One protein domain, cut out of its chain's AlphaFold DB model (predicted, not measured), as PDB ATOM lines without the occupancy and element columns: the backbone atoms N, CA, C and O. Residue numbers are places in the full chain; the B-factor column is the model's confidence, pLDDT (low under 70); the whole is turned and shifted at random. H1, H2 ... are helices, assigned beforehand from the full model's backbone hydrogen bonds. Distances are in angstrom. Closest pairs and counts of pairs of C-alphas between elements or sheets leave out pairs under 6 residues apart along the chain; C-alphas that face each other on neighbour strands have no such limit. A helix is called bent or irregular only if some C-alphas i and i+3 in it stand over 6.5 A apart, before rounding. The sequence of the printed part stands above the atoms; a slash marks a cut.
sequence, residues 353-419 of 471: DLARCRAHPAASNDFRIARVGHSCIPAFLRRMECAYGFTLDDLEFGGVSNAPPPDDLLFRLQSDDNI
ATOM      1  N   ASP A 353      35.465  -9.956  53.098       55.22
ATOM      2  CA  ASP A 353      34.892  -8.746  52.494       55.22
ATOM      3  C   ASP A 353      33.420  -8.538  52.870       55.22
ATOM      4  O   ASP A 353      33.021  -7.422  53.202       55.22
ATOM      5  N   LEU A 354      32.609  -9.605  52.903       57.94
ATOM      6  CA  LEU A 354      31.220  -9.510  53.368       57.94
ATOM      7  C   LEU A 354      31.155  -9.193  54.867       57.94
ATOM      8  O   LEU A 354      30.286  -8.436  55.302       57.94
ATOM      9  N   ALA A 355      32.062  -9.767  55.661       62.16
ATOM     10  CA  ALA A 355      32.148  -9.482  57.090       62.16
ATOM     11  C   ALA A 355      32.523  -8.012  57.339       62.16
ATOM     12  O   ALA A 355      31.859  -7.341  58.129       62.16
ATOM     13  N   ARG A 356      33.511  -7.489  56.601       60.03
ATOM     14  CA  ARG A 356      33.925  -6.080  56.643       60.03
ATOM     15  C   ARG A 356      32.792  -5.144  56.215       60.03
ATOM     16  O   ARG A 356      32.518  -4.180  56.920       60.03
ATOM     17  N   CYS A 357      32.082  -5.483  55.136       61.03
ATOM     18  CA  CYS A 357      30.877  -4.775  54.701       61.03
ATOM     19  C   CYS A 357      29.818  -4.703  55.805       61.03
ATOM     20  O   CYS A 357      29.298  -3.633  56.085       61.03
ATOM     21  N   ARG A 358      29.475  -5.835  56.433       60.47
ATOM     22  CA  ARG A 358      28.408  -5.906  57.449       60.47
ATOM     23  C   ARG A 358      28.766  -5.216  58.764       60.47
ATOM     24  O   ARG A 358      27.864  -4.790  59.474       60.47
ATOM     25  N   ALA A 359      30.052  -5.141  59.099       63.38
ATOM     26  CA  ALA A 359      30.527  -4.534  60.338       63.38
ATOM     27  C   ALA A 359      30.632  -2.998  60.271       63.38
ATOM     28  O   ALA A 359      30.796  -2.359  61.308       63.38
ATOM     29  N   HIS A 360      30.559  -2.396  59.079       62.28
ATOM     30  CA  HIS A 360      30.740  -0.956  58.924       62.28
ATOM     31  C   HIS A 360      29.471  -0.173  59.333       62.28
ATOM     32  O   HIS A 360      28.391  -0.480  58.827       62.28
ATOM     33  N   PRO A 361      29.559   0.881  60.168       56.59
ATOM     34  CA  PRO A 361      28.387   1.630  60.649       56.59
ATOM     35  C   PRO A 361      27.544   2.278  59.540       56.59
ATOM     36  O   PRO A 361      26.336   2.426  59.688       56.59
ATOM     37  N   ALA A 362      28.176   2.638  58.419       55.09
ATOM     38  CA  ALA A 362      27.509   3.191  57.235       55.09
ATOM     39  C   ALA A 362      27.009   2.127  56.234       55.09
ATOM     40  O   ALA A 362      26.604   2.457  55.119       55.09
ATOM     41  N   ALA A 363      27.079   0.838  56.579       56.31
ATOM     42  CA  ALA A 363      26.623  -0.222  55.696       56.31
ATOM     43  C   ALA A 363      25.112  -0.165  55.486       56.31
ATOM     44  O   ALA A 363      24.322  -0.173  56.428       56.31
ATOM     45  N   SER A 364      24.698  -0.139  54.221       52.69
ATOM     46  CA  SER A 364      23.288  -0.275  53.884       52.69
ATOM     47  C   SER A 364      22.841  -1.725  54.083       52.69
ATOM     48  O   SER A 364      23.506  -2.647  53.617       52.69
ATOM     49  N   ASN A 365      21.662  -1.922  54.681       49.84
ATOM     50  CA  ASN A 365      20.980  -3.223  54.716       49.84
ATOM     51  C   ASN A 365      20.434  -3.653  53.331       49.84
ATOM     52  O   ASN A 365      19.871  -4.739  53.186       49.84
ATOM     53  N   ASP A 366      20.574  -2.802  52.309       47.75
ATOM     54  CA  ASP A 366      20.133  -3.030  50.933       47.75
ATOM     55  C   ASP A 366      21.240  -3.693  50.087       47.75
ATOM     56  O   ASP A 366      21.963  -3.045  49.330       47.75
ATOM     57  N   PHE A 367      21.371  -5.015  50.207       50.44
ATOM     58  CA  PHE A 367      22.391  -5.834  49.530       50.44
ATOM     59  C   PHE A 367      22.020  -6.261  48.092       50.44
ATOM     60  O   PHE A 367      22.366  -7.363  47.652       50.44
ATOM     61  N   ARG A 368      21.268  -5.446  47.341       53.47
ATOM     62  CA  ARG A 368      20.969  -5.749  45.924       53.47
ATOM     63  C   ARG A 368      22.272  -5.800  45.099       53.47
ATOM     64  O   ARG A 368      23.172  -5.002  45.346       53.47
ATOM     65  N   ILE A 369      22.366  -6.710  44.107       49.41
ATOM     66  CA  ILE A 369      23.557  -6.957  43.235       49.41
ATOM     67  C   ILE A 369      24.208  -5.666  42.715       49.41
ATOM     68  O   ILE A 369      25.425  -5.604  42.562       49.41
ATOM     69  N   ALA A 370      23.413  -4.622  42.477       50.03
ATOM     70  CA  ALA A 370      23.894  -3.330  42.002       50.03
ATOM     71  C   ALA A 370      24.927  -2.669  42.937       50.03
ATOM     72  O   ALA A 370      25.723  -1.861  42.465       50.03
ATOM     73  N   ARG A 371      24.961  -3.034  44.231       55.38
ATOM     74  CA  ARG A 371      25.791  -2.362  45.242       55.38
ATOM     75  C   ARG A 371      27.219  -2.881  45.405       55.38
ATOM     76  O   ARG A 371      28.021  -2.230  46.068       55.38
ATOM     77  N   VAL A 372      27.562  -4.008  44.784       61.12
ATOM     78  CA  VAL A 372      28.894  -4.632  44.905       61.12
ATOM     79  C   VAL A 372      30.000  -3.740  44.317       61.12
ATOM     80  O   VAL A 372      31.077  -3.645  44.897       61.12
ATOM     81  N   GLY A 373      29.705  -3.016  43.232       65.06
ATOM     82  CA  GLY A 373      30.620  -2.053  42.602       65.06
ATOM     83  C   GLY A 373      30.589  -0.642  43.206       65.06
ATOM     84  O   GLY A 373      31.238   0.257  42.678       65.06
ATOM     85  N   HIS A 374      29.835  -0.399  44.286       75.06
ATOM     86  CA  HIS A 374      29.656   0.963  44.806       75.06
ATOM     87  C   HIS A 374      30.936   1.612  45.343       75.06
ATOM     88  O   HIS A 374      30.990   2.833  45.434       75.06
ATOM     89  N   SER A 375      31.955   0.827  45.691       75.00
ATOM     90  CA  SER A 375      33.269   1.349  46.085       75.00
ATOM     91  C   SER A 375      33.973   2.114  44.976       75.00
ATOM     92  O   SER A 375      34.676   3.076  45.259       75.00
ATOM     93  N   CYS A 376      33.750   1.739  43.720       82.06
ATOM     94  CA  CYS A 376      34.326   2.435  42.578       82.06
ATOM     95  C   CYS A 376      33.539   3.705  42.204       82.06
ATOM     96  O   CYS A 376      34.067   4.545  41.481       82.06
ATOM     97  N   ILE A 377      32.288   3.870  42.669       86.62
ATOM     98  CA  ILE A 377      31.409   4.969  42.227       86.62
ATOM     99  C   ILE A 377      32.000   6.354  42.523       86.62
ATOM    100  O   ILE A 377      32.004   7.163  41.598       86.62
ATOM    101  N   PRO A 378      32.516   6.665  43.732       87.69
ATOM    102  CA  PRO A 378      33.062   7.995  44.001       87.69
ATOM    103  C   PRO A 378      34.221   8.363  43.070       87.69
ATOM    104  O   PRO A 378      34.184   9.407  42.421       87.69
ATOM    105  N   ALA A 379      35.212   7.476  42.937       87.94
ATOM    106  CA  ALA A 379      36.344   7.682  42.038       87.94
ATOM    107  C   ALA A 379      35.899   7.782  40.569       87.94
ATOM    108  O   ALA A 379      36.386   8.638  39.832       87.94
ATOM    109  N   PHE A 380      34.939   6.951  40.153       91.12
ATOM    110  CA  PHE A 380      34.343   7.006  38.821       91.12
ATOM    111  C   PHE A 380      33.654   8.351  38.550       91.12
ATOM    112  O   PHE A 380      33.936   8.971  37.530       91.12
ATOM    113  N   LEU A 381      32.797   8.839  39.453       92.75
ATOM    114  CA  LEU A 381      32.074  10.101  39.264       92.75
ATOM    115  C   LEU A 381      33.016  11.308  39.249       92.75
ATOM    116  O   LEU A 381      32.895  12.136  38.352       92.75
ATOM    117  N   ARG A 382      34.012  11.363  40.146       92.12
ATOM    118  CA  ARG A 382      35.058  12.406  40.107       92.12
ATOM    119  C   ARG A 382      35.810  12.406  38.775       92.12
ATOM    120  O   ARG A 382      36.132  13.462  38.236       92.12
ATOM    121  N   ARG A 383      36.063  11.216  38.219       92.38
ATOM    122  CA  ARG A 383      36.690  11.067  36.904       92.38
ATOM    123  C   ARG A 383      35.782  11.545  35.780       92.38
ATOM    124  O   ARG A 383      36.265  12.214  34.874       92.38
ATOM    125  N   MET A 384      34.490  11.224  35.828       94.00
ATOM    126  CA  MET A 384      33.518  11.696  34.838       94.00
ATOM    127  C   MET A 384      33.398  13.223  34.852       94.00
ATOM    128  O   MET A 384      33.442  13.849  33.793       94.00
ATOM    129  N   GLU A 385      33.349  13.821  36.040       95.25
ATOM    130  CA  GLU A 385      33.332  15.271  36.216       95.25
ATOM    131  C   GLU A 385      34.609  15.908  35.663       95.25
ATOM    132  O   GLU A 385      34.537  16.788  34.810       95.25
ATOM    133  N   CYS A 386      35.788  15.419  36.056       94.88
ATOM    134  CA  CYS A 386      37.042  16.017  35.603       94.88
ATOM    135  C   CYS A 386      37.289  15.835  34.095       94.88
ATOM    136  O   CYS A 386      37.748  16.750  33.413       94.88
ATOM    137  N   ALA A 387      37.008  14.643  33.562       93.56
ATOM    138  CA  ALA A 387      37.344  14.287  32.186       93.56
ATOM    139  C   ALA A 387      36.289  14.772  31.176       93.56
ATOM    140  O   ALA A 387      36.629  15.109  30.042       93.56
ATOM    141  N   TYR A 388      35.010  14.808  31.559       92.94
ATOM    142  CA  TYR A 388      33.898  15.109  30.651       92.94
ATOM    143  C   TYR A 388      33.062  16.323  31.068       92.94
ATOM    144  O   TYR A 388      32.247  16.772  30.267       92.94
ATOM    145  N   GLY A 389      33.247  16.863  32.277       94.50
ATOM    146  CA  GLY A 389      32.338  17.858  32.853       94.50
ATOM    147  C   GLY A 389      30.980  17.271  33.245       94.50
ATOM    148  O   GLY A 389      30.019  18.019  33.356       94.50
ATOM    149  N   PHE A 390      30.888  15.945  33.396       94.12
ATOM    150  CA  PHE A 390      29.639  15.231  33.664       94.12
ATOM    151  C   PHE A 390      29.433  15.057  35.172       94.12
ATOM    152  O   PHE A 390      30.219  14.384  35.840       94.12
ATOM    153  N   THR A 391      28.379  15.668  35.704       94.94
ATOM    154  CA  THR A 391      28.125  15.853  37.138       94.94
ATOM    155  C   THR A 391      26.844  15.145  37.594       94.94
ATOM    156  O   THR A 391      26.130  14.524  36.806       94.94
ATOM    157  N   LEU A 392      26.508  15.255  38.887       93.25
ATOM    158  CA  LEU A 392      25.218  14.778  39.396       93.25
ATOM    159  C   LEU A 392      24.024  15.525  38.777       93.25
ATOM    160  O   LEU A 392      22.936  14.956  38.711       93.25
ATOM    161  N   ASP A 393      24.219  16.754  38.290       92.06
ATOM    162  CA  ASP A 393      23.159  17.531  37.647       92.06
ATOM    163  C   ASP A 393      22.813  17.013  36.248       92.06
ATOM    164  O   ASP A 393      21.726  17.309  35.753       92.06
ATOM    165  N   ASP A 394      23.664  16.191  35.638       92.44
ATOM    166  CA  ASP A 394      23.402  15.539  34.350       92.44
ATOM    167  C   ASP A 394      22.611  14.227  34.498       92.44
ATOM    168  O   ASP A 394      22.210  13.613  33.502       92.44
ATOM    169  N   LEU A 395      22.362  13.796  35.740       91.38
ATOM    170  CA  LEU A 395      21.694  12.544  36.073       91.38
ATOM    171  C   LEU A 395      20.235  12.754  36.501       91.38
ATOM    172  O   LEU A 395      19.887  13.704  37.201       91.38
ATOM    173  N   GLU A 396      19.366  11.823  36.104       89.75
ATOM    174  CA  GLU A 396      17.992  11.724  36.603       89.75
ATOM    175  C   GLU A 396      17.881  10.611  37.645       89.75
ATOM    176  O   GLU A 396      18.062   9.427  37.343       89.75
ATOM    177  N   PHE A 397      17.532  10.978  38.874       85.56
ATOM    178  CA  PHE A 397      17.314  10.029  39.957       85.56
ATOM    179  C   PHE A 397      15.823   9.655  40.030       85.56
ATOM    180  O   PHE A 397      14.951  10.508  40.106       85.56
ATOM    181  N   GLY A 398      15.491   8.362  40.004       70.00
ATOM    182  CA  GLY A 398      14.170   7.878  40.438       70.00
ATOM    183  C   GLY A 398      12.982   8.030  39.475       70.00
ATOM    184  O   GLY A 398      11.866   7.732  39.889       70.00
ATOM    185  N   GLY A 399      13.183   8.434  38.215       61.88
ATOM    186  CA  GLY A 399      12.118   8.475  37.192       61.88
ATOM    187  C   GLY A 399      11.007   9.502  37.449       61.88
ATOM    188  O   GLY A 399       9.962   9.458  36.801       61.88
ATOM    189  N   VAL A 400      11.220  10.403  38.411       62.62
ATOM    190  CA  VAL A 400      10.416  11.604  38.635       62.62
ATOM    191  C   VAL A 400      11.317  12.790  38.320       62.62
ATOM    192  O   VAL A 400      12.460  12.843  38.776       62.62
ATOM    193  N   SER A 401      10.803  13.746  37.546       67.50
ATOM    194  CA  SER A 401      11.571  14.923  37.144       67.50
ATOM    195  C   SER A 401      12.140  15.652  38.368       67.50
ATOM    196  O   SER A 401      11.401  15.984  39.295       67.50
ATOM    197  N   ASN A 402      13.450  15.911  38.344       72.31
ATOM    198  CA  ASN A 402      14.200  16.645  39.370       72.31
ATOM    199  C   ASN A 402      14.239  16.001  40.767       72.31
ATOM    200  O   ASN A 402      14.389  16.721  41.756       72.31
ATOM    201  N   ALA A 403      14.133  14.672  40.889       82.81
ATOM    202  CA  ALA A 403      14.409  14.052  42.184       82.81
ATOM    203  C   ALA A 403      15.884  14.282  42.592       82.81
ATOM    204  O   ALA A 403      16.775  14.190  41.737       82.81
ATOM    205  N   PRO A 404      16.161  14.573  43.876       86.88
ATOM    206  CA  PRO A 404      17.521  14.815  44.344       86.88
ATOM    207  C   PRO A 404      18.371  13.531  44.322       86.88
ATOM    208  O   PRO A 404      17.820  12.423  44.399       86.88
ATOM    209  N   PRO A 405      19.712  13.653  44.268       88.44
ATOM    210  CA  PRO A 405      20.605  12.519  44.473       88.44
ATOM    211  C   PRO A 405      20.320  11.822  45.817       88.44
ATOM    212  O   PRO A 405      20.061  12.505  46.808       88.44
ATOM    213  N   PRO A 406      20.389  10.479  45.897       84.50
ATOM    214  CA  PRO A 406      20.173   9.762  47.151       84.50
ATOM    215  C   PRO A 406      21.185  10.153  48.238       84.50
ATOM    216  O   PRO A 406      22.385  10.192  47.968       84.50
ATOM    217  N   ASP A 407      20.733  10.314  49.485       82.38
ATOM    218  CA  ASP A 407      21.596  10.689  50.621       82.38
ATOM    219  C   ASP A 407      22.787   9.736  50.815       82.38
ATOM    220  O   ASP A 407      23.900  10.170  51.093       82.38
ATOM    221  N   ASP A 408      22.587   8.430  50.606       77.31
ATOM    222  CA  ASP A 408      23.660   7.422  50.675       77.31
ATOM    223  C   ASP A 408      24.748   7.639  49.609       77.31
ATOM    224  O   ASP A 408      25.918   7.352  49.856       77.31
ATOM    225  N   LEU A 409      24.386   8.148  48.425       83.44
ATOM    226  CA  LEU A 409      25.366   8.507  47.399       83.44
ATOM    227  C   LEU A 409      26.139   9.757  47.829       83.44
ATOM    228  O   LEU A 409      27.368   9.750  47.788       83.44
ATOM    229  N   LEU A 410      25.434  10.793  48.291       87.19
ATOM    230  CA  LEU A 410      26.047  12.039  48.759       87.19
ATOM    231  C   LEU A 410      27.012  11.792  49.924       87.19
ATOM    232  O   LEU A 410      28.133  12.288  49.904       87.19
ATOM    233  N   PHE A 411      26.619  10.964  50.891       82.75
ATOM    234  CA  PHE A 411      27.460  10.577  52.022       82.75
ATOM    235  C   PHE A 411      28.773   9.913  51.573       82.75
ATOM    236  O   PHE A 411      29.847  10.258  52.062       82.75
ATOM    237  N   ARG A 412      28.725   9.002  50.594       80.19
ATOM    238  CA  ARG A 412      29.928   8.330  50.063       80.19
ATOM    239  C   ARG A 412      30.835   9.255  49.262       80.19
ATOM    240  O   ARG A 412      32.031   9.008  49.193       80.19
ATOM    241  N   LEU A 413      30.283  10.294  48.643       86.19
ATOM    242  CA  LEU A 413      31.066  11.266  47.877       86.19
ATOM    243  C   LEU A 413      31.874  12.219  48.769       86.19
ATOM    244  O   LEU A 413      32.830  12.817  48.286       86.19
ATOM    245  N   GLN A 414      31.528  12.341  50.056       86.62
ATOM    246  CA  GLN A 414      32.223  13.227  50.998       86.62
ATOM    247  C   GLN A 414      33.635  12.749  51.363       86.62
ATOM    248  O   GLN A 414      34.511  13.578  51.592       86.62
ATOM    249  N   SER A 415      33.857  11.435  51.453       82.75
ATOM    250  CA  SER A 415      35.159  10.855  51.796       82.75
ATOM    251  C   SER A 415      35.263   9.419  51.294       82.75
ATOM    252  O   SER A 415      34.303   8.655  51.389       82.75
ATOM    253  N   ASP A 416      36.451   9.023  50.835       76.06
ATOM    254  CA  ASP A 416      36.731   7.634  50.461       76.06
ATOM    255  C   ASP A 416      36.688   6.689  51.687       76.06
ATOM    256  O   ASP A 416      36.420   5.499  51.531       76.06
ATOM    257  N   ASP A 417      36.816   7.213  52.915       75.12
ATOM    258  CA  ASP A 417      36.606   6.446  54.157       75.12
ATOM    259  C   ASP A 417      35.147   5.996  54.339       75.12
ATOM    260  O   ASP A 417      34.866   5.028  55.045       75.12
ATOM    261  N   ASN A 418      34.197   6.658  53.667       74.81
ATOM    262  CA  ASN A 418      32.781   6.289  53.705       74.81
ATOM    263  C   ASN A 418      32.457   5.109  52.768       74.81
ATOM    264  O   ASN A 418      31.298   4.689  52.658       74.81
ATOM    265  N   ILE A 419      33.456   4.553  52.074       69.94
ATOM    266  CA  ILE A 419      33.296   3.413  51.174       69.94
ATOM    267  C   ILE A 419      33.200   2.109  51.977       69.94
ATOM    268  O   ILE A 419      34.155   1.601  52.552       69.94
TER     269      ILE A 419
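This is residues 353 to 419 of the 471 residues of an uncharacterized protein of Ostreococcus lucimarinus (strain CCE9901) (UniProt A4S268). Two helices, H2 and H3, make a corner where the beginning of H2 comes near the end of H3, and a long loop, residues 389 to 406, swings out from the far end of H2 and returns to the beginning of H3. The short helix H1 lies off by itself on the other side of the domain, joined to H2 by a second long loop, residues 360 to 376. The printed part has 67 residues with three named helices, in the order H1, H2, H3 along the chain, and no named strand; its class is all helix, though just 27 of the 67 residues are in named elements. The whole is only just loose, close to compact, with a radius of gyration of the C-alphas of 13.1 A, and its C-alphas span 36 by 28 by 20 A along the three main axes.

Begin with the longest helix, H2, residues 377 to 388, and look near its first residues for H3, residues 407 to 414. H2 and H3 are close but not clearly touching, with 2 pairs of C-alphas within 8 A. Their closest C-alphas are those of Pro 378 and Leu 413, 5.5 A apart, while the two centres are 14.1 A apart. The lines of H2 and H3 stand at a steep tilt of 68 degrees, only just short of about perpendicular, and the two helices run the same way. Now go to the first printed residues, where H1, residues 353 to 359, touches no helix. H1 and H2 are apart, with no C-alpha of the one within 8 A of the other. H1 and H3 are apart too, again with no C-alpha of the one within 8 A of the other. On the backbone, every pair of O of residue i and N of residue i+4 inside H1, H2 and H3 is within hydrogen-bond range; in H2 the O of Ile 377 and the N of Leu 381 are one such pair.

Find C-alpha 377 of Ile at (31.409, 4.969, 42.227); from there H2 runs through 12 residues to C-alpha 388 of Tyr at (33.898, 15.109, 30.651), 15.6 A from first to last C-alpha. Pick up H3 at C-alpha 407 of Asp, and follow its 8 residues to C-alpha 414 of Gln at (32.223, 13.227, 50.998), 10.9 A from first to last C-alpha, nearly along x. Go back to the start of the printed part for H1, 7 residues from C-alpha 353 of Asp at (34.892, -8.746, 52.494) to C-alpha 359 of Ala, 9.9 A from first to last C-alpha. None of the three helices is bent.

The two C-alphas farthest apart are those of Ala 355, in H1, and Ser 401, in the loop between H2 and H3, at 37.6 A. The first and last printed C-alphas, of Asp 353 and Ile 419, are 12.3 A apart. Both links are long: 17 residues from H1 to H2, and 18 residues from H2 to H3. Look along residues 389 to 406, and you will find C-alphas 8 to 20 A from the mean of all C-alphas; those of residues 360 to 376 lie 6 to 16 A from it. The printed part has no cut. Read the B-factor column as the model's own confidence: the mean pLDDT of the printed part is 75.7, and 25 residues are under 70, namely residues 353 to 373, residues 399 to 401 and residue 419. H1 has a mean pLDDT of 60, H2 of 92 and H3 of 83.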